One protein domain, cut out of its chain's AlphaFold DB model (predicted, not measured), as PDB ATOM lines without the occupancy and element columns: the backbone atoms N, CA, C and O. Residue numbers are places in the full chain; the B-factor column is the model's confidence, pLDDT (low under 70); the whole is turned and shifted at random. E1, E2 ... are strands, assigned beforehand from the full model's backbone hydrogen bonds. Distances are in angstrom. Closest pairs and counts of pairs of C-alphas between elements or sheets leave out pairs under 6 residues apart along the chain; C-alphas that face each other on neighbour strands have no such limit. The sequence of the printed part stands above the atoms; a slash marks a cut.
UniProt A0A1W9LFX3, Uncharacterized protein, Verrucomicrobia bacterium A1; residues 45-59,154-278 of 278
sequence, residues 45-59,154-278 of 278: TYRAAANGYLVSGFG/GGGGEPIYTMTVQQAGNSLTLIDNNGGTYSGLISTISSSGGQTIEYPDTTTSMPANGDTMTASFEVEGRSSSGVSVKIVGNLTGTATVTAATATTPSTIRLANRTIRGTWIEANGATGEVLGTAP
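What this domain is: This is residues 45 to 59 and 154 to 278 of the 278 residues of an uncharacterized protein of Verrucomicrobia bacterium A1 (UniProt A0A1W9LFX3). One antiparallel sheet of nine strands curls into a small, nearly closed barrel, with E1 at one edge of the sheet coming round to E9. The ends of the long hairpin E7 and E8 run on past one end of the barrel, where residues 244 to 249 stick out and the long loop of residues 192 to 211 also lies. The printed part has 140 residues, no named helix and nine strands, E1 to E9 along the chain; the sheet's order is E1 - E3 - E4 - E5 - E6 - E7 - E8 - E9 - E2, and the class is all strand. The whole is compact, with a radius of gyration of the C-alphas of 16.4 A, yet elongated, spanning 53 by 28 by 26 A.

Where its parts are: The longest strands are E7, residues 228 to 242, 40.7 A, and E8, residues 251 to 265, 37.5 A. E6 is residues 212 to 222, 30.9 A, and E5 is residues 181 to 191, 28.0 A. E9 is residues 270 to 277, 23.0 A, ending with C-alpha 277 at (-5.902, -19.873, -30.553). E3 is residues 162 to 168, 19.8 A, and E4 is residues 171 to 176, 16.9 A. E1, residues 45 to 47, begins with C-alpha 45 at (-9.804, -16.354, -33.470), and E2 is residues 55 to 57.

How they stand to each other: The sheet is twisted, and the way across it turns by 167 degrees. E7 and E8 are a hairpin, antiparallel at 165 degrees, with N 234 and O 260 at 2.7 A; E7 bends by 56 degrees at residue 238 and E8 by 71 degrees at residue 256. E6 pairs with E7 through N 215 and O 235, 2.8 A, and E5 with E6 through N 183 and O 220, 2.8 A. E5 bends by 63 degrees at residue 184. E3 to E9 form a meander, each strand the antiparallel neighbour of the one before. The whole is a folded sheet, bent back on itself into two leaves: E1, E3, E4, E5, E6 and E7 face E9 and E2, with E8 as the hinge. The edge strand E1 pairs with E3, N 46 and O 163 at 2.8 A, and its closest C-alphas to E9 are those of Tyr 46 and Ala 277, 4.6 A apart. The other edge strand, E2, pairs with E9, N 272 and O 56 at 2.8 A.

The domain as a whole: The C-alphas farthest apart, those of Ala 246 and Asn 267, are 55.6 A apart. Residues 60 to 153 are not printed, and C-alphas 59 and 154 are 8.0 A apart across the cut. The link from E5 to E6 is long, 20 residues. The mean pLDDT of the printed part is 86.5; residues 50 to 51, 58 to 59, 154 to 157, 194 to 197 and 199 to 205 are under 70.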
ATOM      1  N   THR A  45     -10.624 -17.551 -33.251       97.38
ATOM      2  CA  THR A  45      -9.804 -16.354 -33.470       97.38
ATOM      3  C   THR A  45      -8.362 -16.633 -33.071       97.38
ATOM      4  O   THR A  45      -8.051 -16.757 -31.886       97.38
ATOM      5  N   TYR A  46      -7.491 -16.691 -34.069       97.31
ATOM      6  CA  TYR A  46      -6.051 -16.792 -33.918       97.31
ATOM      7  C   TYR A  46      -5.464 -15.402 -33.723       97.31
ATOM      8  O   TYR A  46      -5.888 -14.439 -34.366       97.31
ATOM      9  N   ARG A  47      -4.500 -15.288 -32.814       93.94
ATOM     10  CA  ARG A  47      -3.823 -14.037 -32.464       93.94
ATOM     11  C   ARG A  47      -2.318 -14.236 -32.519       93.94
ATOM     12  O   ARG A  47      -1.838 -15.339 -32.258       93.94
ATOM     13  N   ALA A  48      -1.585 -13.175 -32.826       84.38
ATOM     14  CA  ALA A  48      -0.131 -13.190 -32.736       84.38
ATOM     15  C   ALA A  48       0.338 -13.559 -31.321       84.38
ATOM     16  O   ALA A  48      -0.294 -13.197 -30.321       84.38
ATOM     17  N   ALA A  49       1.484 -14.231 -31.222       71.62
ATOM     18  CA  ALA A  49       2.145 -14.400 -29.937       71.62
ATOM     19  C   ALA A  49       2.680 -13.036 -29.454       71.62
ATOM     20  O   ALA A  49       3.389 -12.357 -30.188       71.62
ATOM     21  N   ALA A  50       2.329 -12.642 -28.226       64.06
ATOM     22  CA  ALA A  50       2.894 -11.495 -27.498       64.06
ATOM     23  C   ALA A  50       3.008 -10.167 -28.291       64.06
ATOM     24  O   ALA A  50       4.092  -9.787 -28.720       64.06
ATOM     25  N   ASN A  51       1.909  -9.408 -28.401       62.47
ATOM     26  CA  ASN A  51       1.858  -8.032 -28.946       62.47
ATOM     27  C   ASN A  51       2.466  -7.825 -30.358       62.47
ATOM     28  O   ASN A  51       2.690  -6.680 -30.749       62.47
ATOM     29  N   GLY A  52       2.733  -8.895 -31.113       76.56
ATOM     30  CA  GLY A  52       3.229  -8.842 -32.492       76.56
ATOM     31  C   GLY A  52       2.119  -8.812 -33.544       76.56
ATOM     32  O   GLY A  52       0.930  -8.794 -33.218       76.56
ATOM     33  N   TYR A  53       2.514  -8.843 -34.816       85.06
ATOM     34  CA  TYR A  53       1.598  -9.048 -35.937       85.06
ATOM     35  C   TYR A  53       1.361 -10.539 -36.152       85.06
ATOM     36  O   TYR A  53       2.270 -11.350 -35.998       85.06
ATOM     37  N   LEU A  54       0.128 -10.895 -36.496       89.12
ATOM     38  CA  LEU A  54      -0.206 -12.237 -36.954       89.12
ATOM     39  C   LEU A  54       0.336 -12.448 -38.365       89.12
ATOM     40  O   LEU A  54       0.792 -13.539 -38.675       89.12
ATOM     41  N   VAL A  55       0.276 -11.405 -39.197       88.31
ATOM     42  CA  VAL A  55       0.919 -11.373 -40.511       88.31
ATOM     43  C   VAL A  55       2.070 -10.380 -40.442       88.31
ATOM     44  O   VAL A  55       1.848  -9.169 -40.434       88.31
ATOM     45  N   SER A  56       3.294 -10.882 -40.349       81.81
ATOM     46  CA  SER A  56       4.521 -10.080 -40.383       81.81
ATOM     47  C   SER A  56       5.172 -10.201 -41.748       81.81
ATOM     48  O   SER A  56       5.061 -11.247 -42.382       81.81
ATOM     49  N   GLY A  57       5.851  -9.162 -42.228       71.69
ATOM     50  CA  GLY A  57       6.600  -9.282 -43.479       71.69
ATOM     51  C   GLY A  57       7.630 -10.390 -43.338       71.69
ATOM     52  O   GLY A  57       8.141 -10.619 -42.237       71.69
ATOM     53  N   PHE A  58       7.991 -11.057 -44.436       59.16
ATOM     54  CA  PHE A  58       9.351 -11.577 -44.485       59.16
ATOM     55  C   PHE A  58      10.208 -10.326 -44.562       59.16
ATOM     56  O   PHE A  58      10.419  -9.799 -45.648       59.16
ATOM     57  N   GLY A  59      10.565  -9.759 -43.405       56.59
ATOM     58  CA  GLY A  59      11.399  -8.571 -43.373       56.59
ATOM     59  C   GLY A  59      12.604  -8.866 -44.249       56.59
ATOM     60  O   GLY A  59      13.279  -9.873 -44.017       56.59
ATOM     61  N   GLY A 154       2.934  -7.631 -42.607       54.31
ATOM     62  CA  GLY A 154       3.369  -8.494 -43.712       54.31
ATOM     63  C   GLY A 154       2.649  -8.359 -45.031       54.31
ATOM     64  O   GLY A 154       2.559  -9.330 -45.773       54.31
ATOM     65  N   GLY A 155       2.179  -7.161 -45.334       57.34
ATOM     66  CA  GLY A 155       1.534  -6.839 -46.588       57.34
ATOM     67  C   GLY A 155       1.567  -5.339 -46.846       57.34
ATOM     68  O   GLY A 155       1.761  -4.553 -45.919       57.34
ATOM     69  N   GLY A 156       1.344  -4.917 -48.089       57.66
ATOM     70  CA  GLY A 156       1.160  -3.518 -48.482       57.66
ATOM     71  C   GLY A 156      -0.145  -2.903 -47.952       57.66
ATOM     72  O   GLY A 156      -0.764  -2.084 -48.631       57.66
ATOM     73  N   GLY A 157      -0.610  -3.328 -46.777       65.94
ATOM     74  CA  GLY A 157      -1.883  -2.963 -46.172       65.94
ATOM     75  C   GLY A 157      -1.791  -2.756 -44.661       65.94
ATOM     76  O   GLY A 157      -0.715  -2.731 -44.067       65.94
ATOM     77  N   GLU A 158      -2.958  -2.578 -44.049       78.25
ATOM     78  CA  GLU A 158      -3.085  -2.340 -42.611       78.25
ATOM     79  C   GLU A 158      -2.591  -3.537 -41.786       78.25
ATOM     80  O   GLU A 158      -2.774  -4.690 -42.196       78.25
ATOM     81  N   PRO A 159      -2.026  -3.309 -40.589       83.62
ATOM     82  CA  PRO A 159      -1.515  -4.402 -39.790       83.62
ATOM     83  C   PRO A 159      -2.563  -5.435 -39.379       83.62
ATOM     84  O   PRO A 159      -3.675  -5.104 -38.955       83.62
ATOM     85  N   ILE A 160      -2.176  -6.711 -39.456       89.19
ATOM     86  CA  ILE A 160      -3.038  -7.838 -39.099       89.19
ATOM     87  C   ILE A 160      -2.539  -8.462 -37.800       89.19
ATOM     88  O   ILE A 160      -1.445  -9.018 -37.739       89.19
ATOM     89  N   TYR A 161      -3.360  -8.391 -36.758       89.62
ATOM     90  CA  TYR A 161      -3.107  -8.916 -35.414       89.62
ATOM     91  C   TYR A 161      -3.916 -10.176 -35.110       89.62
ATOM     92  O   TYR A 161      -3.554 -10.951 -34.219       89.62
ATOM     93  N   THR A 162      -5.036 -10.367 -35.811       94.50
ATOM     94  CA  THR A 162      -5.924 -11.508 -35.597       94.50
ATOM     95  C   THR A 162      -6.528 -12.005 -36.897       94.50
ATOM     96  O   THR A 162      -6.876 -11.195 -37.750       94.50
ATOM     97  N   MET A 163      -6.747 -13.315 -36.990       96.81
ATOM     98  CA  MET A 163      -7.561 -13.940 -38.029       96.81
ATOM     99  C   MET A 163      -8.597 -14.843 -37.376       96.81
ATOM    100  O   MET A 163      -8.270 -15.694 -36.550       96.81
ATOM    101  N   THR A 164      -9.854 -14.671 -37.755       98.00
ATOM    102  CA  THR A 164     -10.931 -15.595 -37.416       98.00
ATOM    103  C   THR A 164     -11.003 -16.667 -38.487       98.00
ATOM    104  O   THR A 164     -11.270 -16.367 -39.645       98.00
ATOM    105  N   VAL A 165     -10.761 -17.910 -38.085       98.19
ATOM    106  CA  VAL A 165     -10.899 -19.108 -38.909       98.19
ATOM    107  C   VAL A 165     -12.323 -19.635 -38.771       98.19
ATOM    108  O   VAL A 165     -12.786 -19.867 -37.652       98.19
ATOM    109  N   GLN A 166     -12.988 -19.849 -39.901       97.31
ATOM    110  CA  GLN A 166     -14.290 -20.501 -40.010       97.31
ATOM    111  C   GLN A 166     -14.180 -21.685 -40.969       97.31
ATOM    112  O   GLN A 166     -13.782 -21.525 -42.120       97.31
ATOM    113  N   GLN A 167     -14.529 -22.874 -40.494       95.00
ATOM    114  CA  GLN A 167     -14.439 -24.123 -41.231       95.00
ATOM    115  C   GLN A 167     -15.833 -24.730 -41.431       95.00
ATOM    116  O   GLN A 167     -16.608 -24.910 -40.489       95.00
ATOM    117  N   ALA A 168     -16.128 -25.119 -42.670       92.81
ATOM    118  CA  ALA A 168     -17.314 -25.883 -43.037       92.81
ATOM    119  C   ALA A 168     -16.895 -27.058 -43.926       92.81
ATOM    120  O   ALA A 168     -16.718 -26.925 -45.136       92.81
ATOM    121  N   GLY A 169     -16.707 -28.225 -43.310       90.94
ATOM    122  CA  GLY A 169     -16.136 -29.387 -43.976       90.94
ATOM    123  C   GLY A 169     -14.696 -29.128 -44.402       90.94
ATOM    124  O   GLY A 169     -13.847 -28.821 -43.560       90.94
ATOM    125  N   ASN A 170     -14.431 -29.241 -45.704       93.00
ATOM    126  CA  ASN A 170     -13.151 -28.852 -46.291       93.00
ATOM    127  C   ASN A 170     -13.086 -27.373 -46.696       93.00
ATOM    128  O   ASN A 170     -12.013 -26.932 -47.080       93.00
ATOM    129  N   SER A 171     -14.181 -26.614 -46.627       94.94
ATOM    130  CA  SER A 171     -14.153 -25.175 -46.898       94.94
ATOM    131  C   SER A 171     -13.605 -24.412 -45.696       94.94
ATOM    132  O   SER A 171     -13.940 -24.718 -44.545       94.94
ATOM    133  N   LEU A 172     -12.768 -23.416 -45.972       96.44
ATOM    134  CA  LEU A 172     -12.135 -22.546 -44.996       96.44
ATOM    135  C   LEU A 172     -12.371 -21.086 -45.382       96.44
ATOM    136  O   LEU A 172     -12.215 -20.705 -46.539       96.44
ATOM    137  N   THR A 173     -12.723 -20.263 -44.403       97.50
ATOM    138  CA  THR A 173     -12.760 -18.806 -44.528       97.50
ATOM    139  C   THR A 173     -11.950 -18.187 -43.396       97.50
ATOM    140  O   THR A 173     -12.144 -18.521 -42.227       97.50
ATOM    141  N   LEU A 174     -11.028 -17.299 -43.749       98.00
ATOM    142  CA  LEU A 174     -10.230 -16.491 -42.841       98.00
ATOM    143  C   LEU A 174     -10.716 -15.046 -42.915       98.00
ATOM    144  O   LEU A 174     -10.866 -14.504 -44.006       98.00
ATOM    145  N   ILE A 175     -10.937 -14.424 -41.761       96.69
ATOM    146  CA  ILE A 175     -11.342 -13.017 -41.659       96.69
ATOM    147  C   ILE A 175     -10.334 -12.293 -40.772       96.69
ATOM    148  O   ILE A 175     -10.192 -12.651 -39.600       96.69
ATOM    149  N   ASP A 176      -9.625 -11.302 -41.301       95.38
ATOM    150  CA  ASP A 176      -8.655 -10.520 -40.528       95.38
ATOM    151  C   ASP A 176      -9.325  -9.426 -39.660       95.38
ATOM    152  O   ASP A 176     -10.529  -9.176 -39.745       95.38
ATOM    153  N   ASN A 177      -8.560  -8.755 -38.787       94.19
ATOM    154  CA  ASN A 177      -9.079  -7.648 -37.961       94.19
ATOM    155  C   ASN A 177      -9.458  -6.382 -38.743       94.19
ATOM    156  O   ASN A 177     -10.074  -5.489 -38.166       94.19
ATOM    157  N   ASN A 178      -9.077  -6.286 -40.011       92.44
ATOM    158  CA  ASN A 178      -9.376  -5.163 -40.891       92.44
ATOM    159  C   ASN A 178     -10.592  -5.453 -41.794       92.44
ATOM    160  O   ASN A 178     -10.974  -4.600 -42.594       92.44
ATOM    161  N   GLY A 179     -11.214  -6.631 -41.658       92.25
ATOM    162  CA  GLY A 179     -12.359  -7.077 -42.452       92.25
ATOM    163  C   GLY A 179     -11.991  -7.739 -43.785       92.25
ATOM    164  O   GLY A 179     -12.894  -8.124 -44.530       92.25
ATOM    165  N   GLY A 180     -10.700  -7.901 -44.086       93.25
ATOM    166  CA  GLY A 180     -10.229  -8.703 -45.211       93.25
ATOM    167  C   GLY A 180     -10.713 -10.143 -45.066       93.25
ATOM    168  O   GLY A 180     -10.658 -10.719 -43.978       93.25
ATOM    169  N   THR A 181     -11.242 -10.705 -46.150       95.06
ATOM    170  CA  THR A 181     -11.814 -12.056 -46.174       95.06
ATOM    171  C   THR A 181     -11.098 -12.894 -47.222       95.06
ATOM    172  O   THR A 181     -10.932 -12.452 -48.361       95.06
ATOM    173  N   TYR A 182     -10.699 -14.102 -46.829       96.50
ATOM    174  CA  TYR A 182      -9.962 -15.055 -47.653       96.50
ATOM    175  C   TYR A 182     -10.642 -16.413 -47.572       96.50
ATOM    176  O   TYR A 182     -10.824 -16.940 -46.476       96.50
ATOM    177  N   SER A 183     -11.002 -16.991 -48.707       97.25
ATOM    178  CA  SER A 183     -11.727 -18.257 -48.772       97.25
ATOM    179  C   SER A 183     -10.983 -19.269 -49.633       97.25
ATOM    180  O   SER A 183     -10.240 -18.908 -50.540       97.25
ATOM    181  N   GLY A 184     -11.157 -20.545 -49.317       95.62
ATOM    182  CA  GLY A 184     -10.549 -21.651 -50.047       95.62
ATOM    183  C   GLY A 184     -10.750 -22.964 -49.307       95.62
ATOM    184  O   GLY A 184     -11.768 -23.151 -48.629       95.62
ATOM    185  N   LEU A 185      -9.781 -23.872 -49.414       94.56
ATOM    186  CA  LEU A 185      -9.944 -25.261 -48.994       94.56
ATOM    187  C   LEU A 185      -8.846 -25.755 -48.053       94.56
ATOM    188  O   LEU A 185      -7.668 -25.419 -48.165       94.56
ATOM    189  N   ILE A 186      -9.246 -26.670 -47.175       94.75
ATOM    190  CA  ILE A 186      -8.367 -27.631 -46.516       94.75
ATOM    191  C   ILE A 186      -8.129 -28.787 -47.489       94.75
ATOM    192  O   ILE A 186      -9.065 -29.488 -47.884       94.75
ATOM    193  N   SER A 187      -6.868 -29.009 -47.851       92.56
ATOM    194  CA  SER A 187      -6.465 -30.070 -48.777       92.56
ATOM    195  C   SER A 187      -6.313 -31.421 -48.087       92.56
ATOM    196  O   SER A 187      -6.652 -32.453 -48.660       92.56
ATOM    197  N   THR A 188      -5.800 -31.427 -46.855       91.44
ATOM    198  CA  THR A 188      -5.527 -32.648 -46.086       91.44
ATOM    199  C   THR A 188      -5.660 -32.395 -44.591       91.44
ATOM    200  O   THR A 188      -5.360 -31.296 -44.128       91.44
ATOM    201  N   ILE A 189      -6.057 -33.427 -43.834       91.75
ATOM    202  CA  ILE A 189      -5.942 -33.468 -42.371       91.75
ATOM    203  C   ILE A 189      -5.273 -34.769 -41.943       91.75
ATOM    204  O   ILE A 189      -5.751 -35.851 -42.281       91.75
ATOM    205  N   SER A 190      -4.215 -34.663 -41.145       90.62
ATOM    206  CA  SER A 190      -3.494 -35.793 -40.559       90.62
ATOM    207  C   SER A 190      -3.386 -35.681 -39.036       90.62
ATOM    208  O   SER A 190      -3.502 -34.596 -38.463       90.62
ATOM    209  N   SER A 191      -3.172 -36.823 -38.380       89.62
ATOM    210  CA  SER A 191      -2.819 -36.925 -36.959       89.62
ATOM    211  C   SER A 191      -1.383 -37.436 -36.796       89.62
ATOM    212  O   SER A 191      -0.937 -38.287 -37.571       89.62
ATOM    213  N   SER A 192      -0.681 -37.011 -35.739       87.88
ATOM    214  CA  SER A 192       0.584 -37.626 -35.295       87.88
ATOM    215  C   SER A 192       0.460 -39.122 -34.986       87.88
ATOM    216  O   SER A 192       1.457 -39.836 -35.048       87.88
ATOM    217  N   GLY A 193      -0.754 -39.610 -34.713       78.50
ATOM    218  CA  GLY A 193      -1.083 -41.036 -34.613       78.50
ATOM    219  C   GLY A 193      -1.036 -41.798 -35.950       78.50
ATOM    220  O   GLY A 193      -1.308 -42.995 -35.980       78.50
ATOM    221  N   GLY A 194      -0.692 -41.131 -37.061       62.34
ATOM    222  CA  GLY A 194      -0.380 -41.756 -38.352       62.34
ATOM    223  C   GLY A 194      -1.570 -41.984 -39.287       62.34
ATOM    224  O   GLY A 194      -1.415 -42.659 -40.302       62.34
ATOM    225  N   GLN A 195      -2.749 -41.440 -38.975       65.50
ATOM    226  CA  GLN A 195      -3.968 -41.627 -39.770       65.50
ATOM    227  C   GLN A 195      -4.399 -40.306 -40.431       65.50
ATOM    228  O   GLN A 195      -4.559 -39.285 -39.756       65.50
ATOM    229  N   THR A 196      -4.607 -40.341 -41.749       66.44
ATOM    230  CA  THR A 196      -5.300 -39.296 -42.522       66.44
ATOM    231  C   THR A 196      -6.748 -39.738 -42.669       66.44
ATOM    232  O   THR A 196      -7.016 -40.755 -43.306       66.44
ATOM    233  N   ILE A 197      -7.681 -39.006 -42.065       67.88
ATOM    234  CA  ILE A 197      -9.096 -39.395 -42.029       67.88
ATOM    235  C   ILE A 197      -9.897 -38.350 -42.809       67.88
ATOM    236  O   ILE A 197     -10.114 -37.233 -42.341       67.88
ATOM    237  N   GLU A 198     -10.346 -38.696 -44.017       72.19
ATOM    238  CA  GLU A 198     -11.251 -37.827 -44.784       72.19
ATOM    239  C   GLU A 198     -12.661 -37.808 -44.174       72.19
ATOM    240  O   GLU A 198     -13.272 -36.744 -44.035       72.19
ATOM    241  N   TYR A 199     -13.132 -38.980 -43.737       68.88
ATOM    242  CA  TYR A 199     -14.420 -39.194 -43.082       68.88
ATOM    243  C   TYR A 199     -14.236 -40.124 -41.881       68.88
ATOM    244  O   TYR A 199     -13.532 -41.125 -42.022       68.88
ATOM    245  N   PRO A 200     -14.861 -39.844 -40.724       60.97
ATOM    246  CA  PRO A 200     -14.824 -40.774 -39.610       60.97
ATOM    247  C   PRO A 200     -15.655 -42.003 -39.997       60.97
ATOM    248  O   PRO A 200     -16.878 -41.927 -40.092       60.97
ATOM    249  N   ASP A 201     -14.996 -43.129 -40.244       63.12
ATOM    250  CA  ASP A 201     -15.662 -44.429 -40.295       63.12
ATOM    251  C   ASP A 201     -15.433 -45.156 -38.965       63.12
ATOM    252  O   ASP A 201     -14.372 -45.064 -38.347       63.12
ATOM    253  N   THR A 202     -16.439 -45.917 -38.550       57.94
ATOM    254  CA  THR A 202     -16.438 -46.846 -37.415       57.94
ATOM    255  C   THR A 202     -15.277 -47.846 -37.420       57.94
ATOM    256  O   THR A 202     -14.978 -48.427 -36.379       57.94
ATOM    257  N   THR A 203     -14.616 -48.044 -38.564       58.00
ATOM    258  CA  THR A 203     -13.468 -48.948 -38.724       58.00
ATOM    259  C   THR A 203     -12.111 -48.252 -38.593       58.00
ATOM    260  O   THR A 203     -11.100 -48.920 -38.367       58.00
ATOM    261  N   THR A 204     -12.070 -46.920 -38.698       63.44
ATOM    262  CA  THR A 204     -10.834 -46.136 -38.576       63.44
ATOM    263  C   THR A 204     -10.567 -45.768 -37.122       63.44
ATOM    264  O   THR A 204     -11.446 -45.278 -36.412       63.44
ATOM    265  N   SER A 205      -9.341 -46.007 -36.655       66.75
ATOM    266  CA  SER A 205      -8.921 -45.587 -35.320       66.75
ATOM    267  C   SER A 205      -8.946 -44.059 -35.237       66.75
ATOM    268  O   SER A 205      -8.152 -43.389 -35.901       66.75
ATOM    269  N   MET A 206      -9.853 -43.517 -34.427       74.12
ATOM    270  CA  MET A 206      -9.897 -42.085 -34.122       74.12
ATOM    271  C   MET A 206      -8.567 -41.632 -33.495       74.12
ATOM    272  O   MET A 206      -7.950 -42.422 -32.773       74.12
ATOM    273  N   PRO A 207      -8.139 -40.373 -33.718       86.50
ATOM    274  CA  PRO A 207      -7.013 -39.785 -33.000       86.50
ATOM    275  C   PRO A 207      -7.141 -39.975 -31.485       86.50
ATOM    276  O   PRO A 207      -8.244 -39.927 -30.934       86.50
ATOM    277  N   ALA A 208      -6.021 -40.187 -30.809       88.56
ATOM    278  CA  ALA A 208      -5.973 -40.306 -29.361       88.56
ATOM    279  C   ALA A 208      -5.936 -38.926 -28.683       88.56
ATOM    280  O   ALA A 208      -5.598 -37.908 -29.287       88.56
ATOM    281  N   ASN A 209      -6.253 -38.893 -27.386       90.69
ATOM    282  CA  ASN A 209      -5.994 -37.709 -26.565       90.69
ATOM    283  C   ASN A 209      -4.503 -37.355 -26.603       90.69
ATOM    284  O   ASN A 209      -3.665 -38.205 -26.313       90.69
ATOM    285  N   GLY A 210      -4.192 -36.095 -26.906       92.00
ATOM    286  CA  GLY A 210      -2.816 -35.609 -27.013       92.00
ATOM    287  C   GLY A 210      -2.216 -35.691 -28.418       92.00
ATOM    288  O   GLY A 210      -1.156 -35.106 -28.637       92.00
ATOM    289  N   ASP A 211      -2.887 -36.337 -29.377       93.00
ATOM    290  CA  ASP A 211      -2.436 -36.341 -30.769       93.00
ATOM    291  C   ASP A 211      -2.412 -34.921 -31.343       93.00
ATOM    292  O   ASP A 211      -3.284 -34.096 -31.062       93.00
ATOM    293  N   THR A 212      -1.427 -34.631 -32.189       94.19
ATOM    294  CA  THR A 212      -1.383 -33.378 -32.948       94.19
ATOM    295  C   THR A 212      -2.113 -33.560 -34.266       94.19
ATOM    296  O   THR A 212      -1.692 -34.341 -35.117       94.19
ATOM    297  N   MET A 213      -3.181 -32.794 -34.446       94.44
ATOM    298  CA  MET A 213      -3.900 -32.668 -35.703       94.44
ATOM    299  C   MET A 213      -3.240 -31.586 -36.551       94.44
ATOM    300  O   MET A 213      -2.949 -30.509 -36.035       94.44
ATOM    301  N   THR A 214      -3.028 -31.854 -37.836       95.06
ATOM    302  CA  THR A 214      -2.484 -30.895 -38.807       95.06
ATOM    303  C   THR A 214      -3.380 -30.849 -40.034       95.06
ATOM    304  O   THR A 214      -3.609 -31.883 -40.655       95.06
ATOM    305  N   ALA A 215      -3.866 -29.664 -40.389       95.94
ATOM    306  CA  ALA A 215      -4.645 -29.413 -41.593       95.94
ATOM    307  C   ALA A 215      -3.887 -28.465 -42.523       95.94
ATOM    308  O   ALA A 215      -3.591 -27.341 -42.125       95.94
ATOM    309  N   SER A 216      -3.579 -28.896 -43.745       96.50
ATOM    310  CA  SER A 216      -2.981 -28.022 -44.763       96.50
ATOM    311  C   SER A 216      -4.081 -27.278 -45.513       96.50
ATOM    312  O   SER A 216      -5.074 -27.895 -45.903       96.50
ATOM    313  N   PHE A 217      -3.909 -25.979 -45.740       97.31
ATOM    314  CA  PHE A 217      -4.905 -25.136 -46.395       97.31
ATOM    315  C   PHE A 217      -4.295 -24.190 -47.430       97.31
ATOM    316  O   PHE A 217      -3.111 -23.847 -47.378       97.31
ATOM    317  N   GLU A 218      -5.157 -23.744 -48.330       97.75
ATOM    318  CA  GLU A 218      -4.914 -22.669 -49.280       97.75
ATOM    319  C   GLU A 218      -6.180 -21.810 -49.361       97.75
ATOM    320  O   GLU A 218      -7.275 -22.344 -49.533       97.75
ATOM    321  N   VAL A 219      -6.040 -20.496 -49.188       96.75
ATOM    322  CA  VAL A 219      -7.140 -19.531 -49.321       96.75
ATOM    323  C   VAL A 219      -6.700 -18.322 -50.134       96.75
ATOM    324  O   VAL A 219      -5.532 -17.930 -50.105       96.75
ATOM    325  N   GLU A 220      -7.646 -17.702 -50.824       97.06
ATOM    326  CA  GLU A 220      -7.438 -16.503 -51.629       97.06
ATOM    327  C   GLU A 220      -8.510 -15.461 -51.305       97.06
ATOM    328  O   GLU A 220      -9.618 -15.781 -50.872       97.06
ATOM    329  N   GLY A 221      -8.180 -14.184 -51.462       94.62
ATOM    330  CA  GLY A 221      -9.108 -13.103 -51.159       94.62
ATOM    331  C   GLY A 221      -8.518 -11.728 -51.404       94.62
ATOM    332  O   GLY A 221      -7.504 -11.577 -52.088       94.62
ATOM    333  N   ARG A 222      -9.156 -10.707 -50.830       91.00
ATOM    334  CA  ARG A 222      -8.666  -9.327 -50.879       91.00
ATOM    335  C   ARG A 222      -8.438  -8.783 -49.476       91.00
ATOM    336  O   ARG A 222      -9.282  -8.953 -48.596       91.00
ATOM    337  N   SER A 223      -7.309  -8.104 -49.291       88.19
ATOM    338  CA  SER A 223      -7.055  -7.291 -48.102       88.19
ATOM    339  C   SER A 223      -8.019  -6.109 -48.018       88.19
ATOM    340  O   SER A 223      -8.652  -5.722 -49.004       88.19
ATOM    341  N   SER A 224      -8.083  -5.475 -46.847       83.44
ATOM    342  CA  SER A 224      -8.821  -4.220 -46.651       83.44
ATOM    343  C   SER A 224      -8.331  -3.081 -47.558       83.44
ATOM    344  O   SER A 224      -9.115  -2.202 -47.913       83.44
ATOM    345  N   SER A 225      -7.063  -3.115 -47.989       81.31
ATOM    346  CA  SER A 225      -6.486  -2.186 -48.972       81.31
ATOM    347  C   SER A 225      -6.799  -2.554 -50.430       81.31
ATOM    348  O   SER A 225      -6.366  -1.864 -51.351       81.31
ATOM    349  N   GLY A 226      -7.563  -3.627 -50.664       85.94
ATOM    350  CA  GLY A 226      -7.988  -4.075 -51.989       85.94
ATOM    351  C   GLY A 226      -6.953  -4.909 -52.748       85.94
ATOM    352  O   GLY A 226      -7.194  -5.239 -53.911       85.94
ATOM    353  N   VAL A 227      -5.834  -5.276 -52.120       87.81
ATOM    354  CA  VAL A 227      -4.783  -6.112 -52.722       87.81
ATOM    355  C   VAL A 227      -5.243  -7.568 -52.746       87.81
ATOM    356  O   VAL A 227      -5.745  -8.067 -51.741       87.81
ATOM    357  N   SER A 228      -5.084  -8.253 -53.882       91.75
ATOM    358  CA  SER A 228      -5.321  -9.700 -53.961       91.75
ATOM    359  C   SER A 228      -4.228 -10.451 -53.209       91.75
ATOM    360  O   SER A 228      -3.038 -10.194 -53.414       91.75
ATOM    361  N   VAL A 229      -4.641 -11.380 -52.355       93.25
ATOM    362  CA  VAL A 229      -3.769 -12.126 -51.448       93.25
ATOM    363  C   VAL A 229      -4.077 -13.609 -51.555       93.25
ATOM    364  O   VAL A 229      -5.241 -14.008 -51.570       93.25
ATOM    365  N   LYS A 230      -3.019 -14.413 -51.544       96.00
ATOM    366  CA  LYS A 230      -3.054 -15.856 -51.341       96.00
ATOM    367  C   LYS A 230      -2.382 -16.198 -50.016       96.00
ATOM    368  O   LYS A 230      -1.314 -15.669 -49.706       96.00
ATOM    369  N   ILE A 231      -2.991 -17.089 -49.243       96.19
ATOM    370  CA  ILE A 231      -2.432 -17.603 -47.993       96.19
ATOM    371  C   ILE A 231      -2.362 -19.123 -48.086       96.19
ATOM    372  O   ILE A 231      -3.379 -19.790 -48.262       96.19
ATOM    373  N   VAL A 232      -1.159 -19.667 -47.936       97.38
ATOM    374  CA  VAL A 232      -0.906 -21.115 -47.904       97.38
ATOM    375  C   VAL A 232      -0.299 -21.494 -46.567       97.38
ATOM    376  O   VAL A 232       0.581 -20.791 -46.071       97.38
ATOM    377  N   GLY A 233      -0.751 -22.583 -45.953       97.44
ATOM    378  CA  GLY A 233      -0.235 -22.935 -44.637       97.44
ATOM    379  C   GLY A 233      -0.868 -24.146 -43.980       97.44
ATOM    380  O   GLY A 233      -1.507 -24.985 -44.613       97.44
ATOM    381  N   ASN A 234      -0.666 -24.218 -42.670       97.62
ATOM    382  CA  ASN A 234      -1.089 -25.297 -41.807       97.62
ATOM    383  C   ASN A 234      -1.819 -24.733 -40.587       97.62
ATOM    384  O   ASN A 234      -1.341 -23.820 -39.908       97.62
ATOM    385  N   LEU A 235      -2.952 -25.342 -40.264       98.06
ATOM    386  CA  LEU A 235      -3.591 -25.241 -38.962       98.06
ATOM    387  C   LEU A 235      -3.176 -26.462 -38.141       98.06
ATOM    388  O   LEU A 235      -3.184 -27.584 -38.648       98.06
ATOM    389  N   THR A 236      -2.828 -26.269 -36.875       97.06
ATOM    390  CA  THR A 236      -2.561 -27.380 -35.955       97.06
ATOM    391  C   THR A 236      -3.358 -27.248 -34.668       97.06
ATOM    392  O   THR A 236      -3.848 -26.168 -34.335       97.06
ATOM    393  N   GLY A 237      -3.519 -28.356 -33.949       96.50
ATOM    394  CA  GLY A 237      -4.118 -28.378 -32.619       96.50
ATOM    395  C   GLY A 237      -3.975 -29.740 -31.953       96.50
ATOM    396  O   GLY A 237      -3.812 -30.757 -32.623       96.50
ATOM    397  N   THR A 238      -4.036 -29.767 -30.628       95.62
ATOM    398  CA  THR A 238      -3.965 -30.997 -29.835       95.62
ATOM    399  C   THR A 238      -5.359 -31.588 -29.648       95.62
ATOM    400  O   THR A 238      -6.258 -30.919 -29.132       95.62
ATOM    401  N   ALA A 239      -5.543 -32.847 -30.039       93.31
ATOM    402  CA  ALA A 239      -6.804 -33.560 -29.935       93.31
ATOM    403  C   ALA A 239      -7.188 -33.828 -28.474       93.31
ATOM    404  O   ALA A 239      -6.424 -34.385 -27.684       93.31
ATOM    405  N   THR A 240      -8.422 -33.460 -28.144       92.38
ATOM    406  CA  THR A 240      -9.147 -33.864 -26.943       92.38
ATOM    407  C   THR A 240     -10.392 -34.623 -27.386       92.38
ATOM    408  O   THR A 240     -11.333 -34.051 -27.941       92.38
ATOM    409  N   VAL A 241     -10.384 -35.930 -27.175       87.69
ATOM    410  CA  VAL A 241     -11.393 -36.882 -27.623       87.69
ATOM    411  C   VAL A 241     -12.294 -37.258 -26.458       87.69
ATOM    412  O   VAL A 241     -11.852 -37.770 -25.428       87.69
ATOM    413  N   THR A 242     -13.589 -37.026 -26.648       85.69
ATOM    414  CA  THR A 242     -14.642 -37.563 -25.783       85.69
ATOM    415  C   THR A 242     -15.181 -38.831 -26.431       85.69
ATOM    416  O   THR A 242     -15.642 -38.792 -27.573       85.69
ATOM    417  N   ALA A 243     -15.076 -39.957 -25.722       79.25
ATOM    418  CA  ALA A 243     -15.537 -41.249 -26.216       79.25
ATOM    419  C   ALA A 243     -17.053 -41.251 -26.452       79.25
ATOM    420  O   ALA A 243     -17.806 -40.574 -25.749       79.25
ATOM    421  N   ALA A 244     -17.491 -42.037 -27.437       79.25
ATOM    422  CA  ALA A 244     -18.909 -42.240 -27.686       79.25
ATOM    423  C   ALA A 244     -19.580 -42.930 -26.486       79.25
ATOM    424  O   ALA A 244     -18.984 -43.781 -25.822       79.25
ATOM    425  N   THR A 245     -20.838 -42.590 -26.238       80.75
ATOM    426  CA  THR A 245     -21.734 -43.337 -25.344       80.75
ATOM    427  C   THR A 245     -22.819 -44.020 -26.175       80.75
ATOM    428  O   THR A 245     -22.882 -43.847 -27.391       80.75
ATOM    429  N   ALA A 246     -23.722 -44.768 -25.536       77.06
ATOM    430  CA  ALA A 246     -24.838 -45.416 -26.232       77.06
ATOM    431  C   ALA A 246     -25.764 -44.437 -26.990       77.06
ATOM    432  O   ALA A 246     -26.517 -44.861 -27.860       77.06
ATOM    433  N   THR A 247     -25.728 -43.143 -26.660       81.44
ATOM    434  CA  THR A 247     -26.618 -42.118 -27.230       81.44
ATOM    435  C   THR A 247     -25.880 -40.906 -27.793       81.44
ATOM    436  O   THR A 247     -26.519 -40.010 -28.337       81.44
ATOM    437  N   THR A 248     -24.552 -40.841 -27.657       76.69
ATOM    438  CA  THR A 248     -23.745 -39.684 -28.075       76.69
ATOM    439  C   THR A 248     -22.560 -40.156 -28.912       76.69
ATOM    440  O   THR A 248     -21.796 -40.994 -28.427       76.69
ATOM    441  N   PRO A 249     -22.370 -39.645 -30.142       75.50
ATOM    442  CA  PRO A 249     -21.188 -39.968 -30.932       75.50
ATOM    443  C   PRO A 249     -19.926 -39.416 -30.261       75.50
ATOM    444  O   PRO A 249     -19.988 -38.481 -29.460       75.50
ATOM    445  N   SER A 250     -18.769 -39.981 -30.594       76.62
ATOM    446  CA  SER A 250     -17.497 -39.411 -30.160       76.62
ATOM    447  C   SER A 250     -17.322 -38.013 -30.750       76.62
ATOM    448  O   SER A 250     -17.727 -37.732 -31.879       76.62
ATOM    449  N   THR A 251     -16.707 -37.121 -29.978       81.81
ATOM    450  CA  THR A 251     -16.404 -35.761 -30.435       81.81
ATOM    451  C   THR A 251     -14.936 -35.464 -30.224       81.81
ATOM    452  O   THR A 251     -14.402 -35.746 -29.148       81.81
ATOM    453  N   ILE A 252     -14.307 -34.845 -31.219       88.31
ATOM    454  CA  ILE A 252     -12.945 -34.329 -31.118       88.31
ATOM    455  C   ILE A 252     -13.018 -32.814 -30.989       88.31
ATOM    456  O   ILE A 252     -13.668 -32.132 -31.780       88.31
ATOM    457  N   ARG A 253     -12.345 -32.288 -29.971       91.62
ATOM    458  CA  ARG A 253     -12.059 -30.863 -29.815       91.62
ATOM    459  C   ARG A 253     -10.562 -30.650 -29.931       91.62
ATOM    460  O   ARG A 253      -9.789 -31.531 -29.568       91.62
ATOM    461  N   LEU A 254     -10.164 -29.486 -30.420       95.06
ATOM    462  CA  LEU A 254      -8.763 -29.099 -30.485       95.06
ATOM    463  C   LEU A 254      -8.470 -28.045 -29.419       95.06
ATOM    464  O   LEU A 254      -9.231 -27.092 -29.278       95.06
ATOM    465  N   ALA A 255      -7.369 -28.232 -28.703       94.81
ATOM    466  CA  ALA A 255      -6.763 -27.242 -27.815       94.81
ATOM    467  C   ALA A 255      -5.406 -26.797 -28.381       94.81
ATOM    468  O   ALA A 255      -4.876 -27.451 -29.283       94.81
ATOM    469  N   ASN A 256      -4.821 -25.725 -27.835       93.81
ATOM    470  CA  ASN A 256      -3.471 -25.250 -28.190       93.81
ATOM    471  C   ASN A 256      -3.290 -25.076 -29.703       93.81
ATOM    472  O   ASN A 256      -2.324 -25.560 -30.301       93.81
ATOM    473  N   ARG A 257      -4.275 -24.458 -30.347       96.38
ATOM    474  CA  ARG A 257      -4.317 -24.403 -31.801       96.38
ATOM    475  C   ARG A 257      -3.329 -23.381 -32.322       96.38
ATOM    476  O   ARG A 257      -3.143 -22.329 -31.712       96.38
ATOM    477  N   THR A 258      -2.734 -23.658 -33.474       96.81
ATOM    478  CA  THR A 258      -1.850 -22.705 -34.151       96.81
ATOM    479  C   THR A 258      -2.186 -22.581 -35.628       96.81
ATOM    480  O   THR A 258      -2.736 -23.509 -36.221       96.81
ATOM    481  N   ILE A 259      -1.907 -21.413 -36.197       97.44
ATOM    482  CA  ILE A 259      -1.906 -21.158 -37.634       97.44
ATOM    483  C   ILE A 259      -0.482 -20.770 -38.019       97.44
ATOM    484  O   ILE A 259       0.137 -19.933 -37.356       97.44
ATOM    485  N   ARG A 260       0.045 -21.415 -39.055       94.56
ATOM    486  CA  ARG A 260       1.338 -21.102 -39.663       94.56
ATOM    487  C   ARG A 260       1.174 -21.053 -41.166       94.56
ATOM    488  O   ARG A 260       0.590 -21.975 -41.721       94.56
ATOM    489  N   GLY A 261       1.692 -20.038 -41.834       94.12
ATOM    490  CA  GLY A 261       1.574 -19.954 -43.283       94.12
ATOM    491  C   GLY A 261       2.386 -18.835 -43.903       94.12
ATOM    492  O   GLY A 261       3.130 -18.131 -43.225       94.12
ATOM    493  N   THR A 262       2.200 -18.681 -45.203       91.94
ATOM    494  CA  THR A 262       2.821 -17.661 -46.038       91.94
ATOM    495  C   THR A 262       1.715 -16.790 -46.614       91.94
ATOM    496  O   THR A 262       0.822 -17.294 -47.293       91.94
ATOM    497  N   TRP A 263       1.785 -15.494 -46.345       92.50
ATOM    498  CA  TRP A 263       1.014 -14.443 -46.996       92.50
ATOM    499  C   TRP A 263       1.700 -14.044 -48.299       92.50
ATOM    500  O   TRP A 263       2.908 -13.813 -48.307       92.50
ATOM    501  N   ILE A 264       0.956 -13.980 -49.400       91.38
ATOM    502  CA  ILE A 264       1.491 -13.696 -50.734       91.38
ATOM    503  C   ILE A 264       0.579 -12.679 -51.411       91.38
ATOM    504  O   ILE A 264      -0.575 -12.978 -51.711       91.38
ATOM    505  N   GLU A 265       1.090 -11.485 -51.676       89.94
ATOM    506  CA  GLU A 265       0.372 -10.438 -52.398       89.94
ATOM    507  C   GLU A 265       0.611 -10.527 -53.906       89.94
ATOM    508  O   GLU A 265       1.695 -10.882 -54.368       89.94
ATOM    509  N   ALA A 266      -0.378 -10.115 -54.699       86.50
ATOM    510  CA  ALA A 266      -0.262 -10.081 -56.159       86.50
ATOM    511  C   ALA A 266       0.862  -9.160 -56.685       86.50
ATOM    512  O   ALA A 266       1.306  -9.320 -57.821       86.50
ATOM    513  N   ASN A 267       1.333  -8.203 -55.877       79.44
ATOM    514  CA  ASN A 267       2.467  -7.326 -56.194       79.44
ATOM    515  C   ASN A 267       3.843  -7.980 -55.915       79.44
ATOM    516  O   ASN A 267       4.868  -7.362 -56.196       79.44
ATOM    517  N   GLY A 268       3.874  -9.207 -55.379       80.25
ATOM    518  CA  GLY A 268       5.086  -9.950 -55.032       80.25
ATOM    519  C   GLY A 268       5.550  -9.799 -53.580       80.25
ATOM    520  O   GLY A 268       6.486 -10.496 -53.187       80.25
ATOM    521  N   ALA A 269       4.916  -8.941 -52.772       82.00
ATOM    522  CA  ALA A 269       5.194  -8.866 -51.342       82.00
ATOM    523  C   ALA A 269       4.776 -10.169 -50.649       82.00
ATOM    524  O   ALA A 269       3.783 -10.804 -51.011       82.00
ATOM    525  N   THR A 270       5.549 -10.576 -49.644       84.44
ATOM    526  CA  THR A 270       5.291 -11.811 -48.904       84.44
ATOM    527  C   THR A 270       5.433 -11.595 -47.398       84.44
ATOM    528  O   THR A 270       6.208 -10.749 -46.944       84.44
ATOM    529  N   GLY A 271       4.703 -12.387 -46.617       84.88
ATOM    530  CA  GLY A 271       4.727 -12.357 -45.158       84.88
ATOM    531  C   GLY A 271       4.606 -13.739 -44.522       84.88
ATOM    532  O   GLY A 271       4.137 -14.689 -45.145       84.88
ATOM    533  N   GLU A 272       5.008 -13.855 -43.264       87.44
ATOM    534  CA  GLU A 272       4.726 -15.014 -42.423       87.44
ATOM    535  C   GLU A 272       3.392 -14.806 -41.699       87.44
ATOM    536  O   GLU A 272       3.140 -13.749 -41.123       87.44
ATOM    537  N   VAL A 273       2.546 -15.836 -41.707       91.75
ATOM    538  CA  VAL A 273       1.350 -15.923 -40.868       91.75
ATOM    539  C   VAL A 273       1.689 -16.791 -39.665       91.75
ATOM    540  O   VAL A 273       1.966 -17.976 -39.836       91.75
ATOM    541  N   LEU A 274       1.643 -16.240 -38.455       90.56
ATOM    542  CA  LEU A 274       1.901 -16.974 -37.218       90.56
ATOM    543  C   LEU A 274       0.909 -16.568 -36.128       90.56
ATOM    544  O   LEU A 274       0.897 -15.431 -35.656       90.56
ATOM    545  N   GLY A 275       0.112 -17.525 -35.659       93.12
ATOM    546  CA  GLY A 275      -0.831 -17.269 -34.578       93.12
ATOM    547  C   GLY A 275      -1.197 -18.474 -33.745       93.12
ATOM    548  O   GLY A 275      -1.000 -19.622 -34.140       93.12
ATOM    549  N   THR A 276      -1.785 -18.194 -32.588       94.69
ATOM    550  CA  THR A 276      -2.324 -19.194 -31.672       94.69
ATOM    551  C   THR A 276      -3.777 -18.892 -31.328       94.69
ATOM    552  O   THR A 276      -4.207 -17.737 -31.309       94.69
ATOM    553  N   ALA A 277      -4.544 -19.944 -31.067       95.06
ATOM    554  CA  ALA A 277      -5.902 -19.873 -30.553       95.06
ATOM    555  C   ALA A 277      -6.047 -20.848 -29.369       95.06
ATOM    556  O   ALA A 277      -5.421 -21.915 -29.382       95.06
ATOM    557  N   PRO A 278      -6.848 -20.492 -28.346       85.56
ATOM    558  CA  PRO A 278      -7.134 -21.387 -27.228       85.56
ATOM    559  C   PRO A 278      -7.791 -22.694 -27.693       85.56
ATOM    560  O   PRO A 278      -8.578 -22.659 -28.673       85.56
TER     561      PRO A 278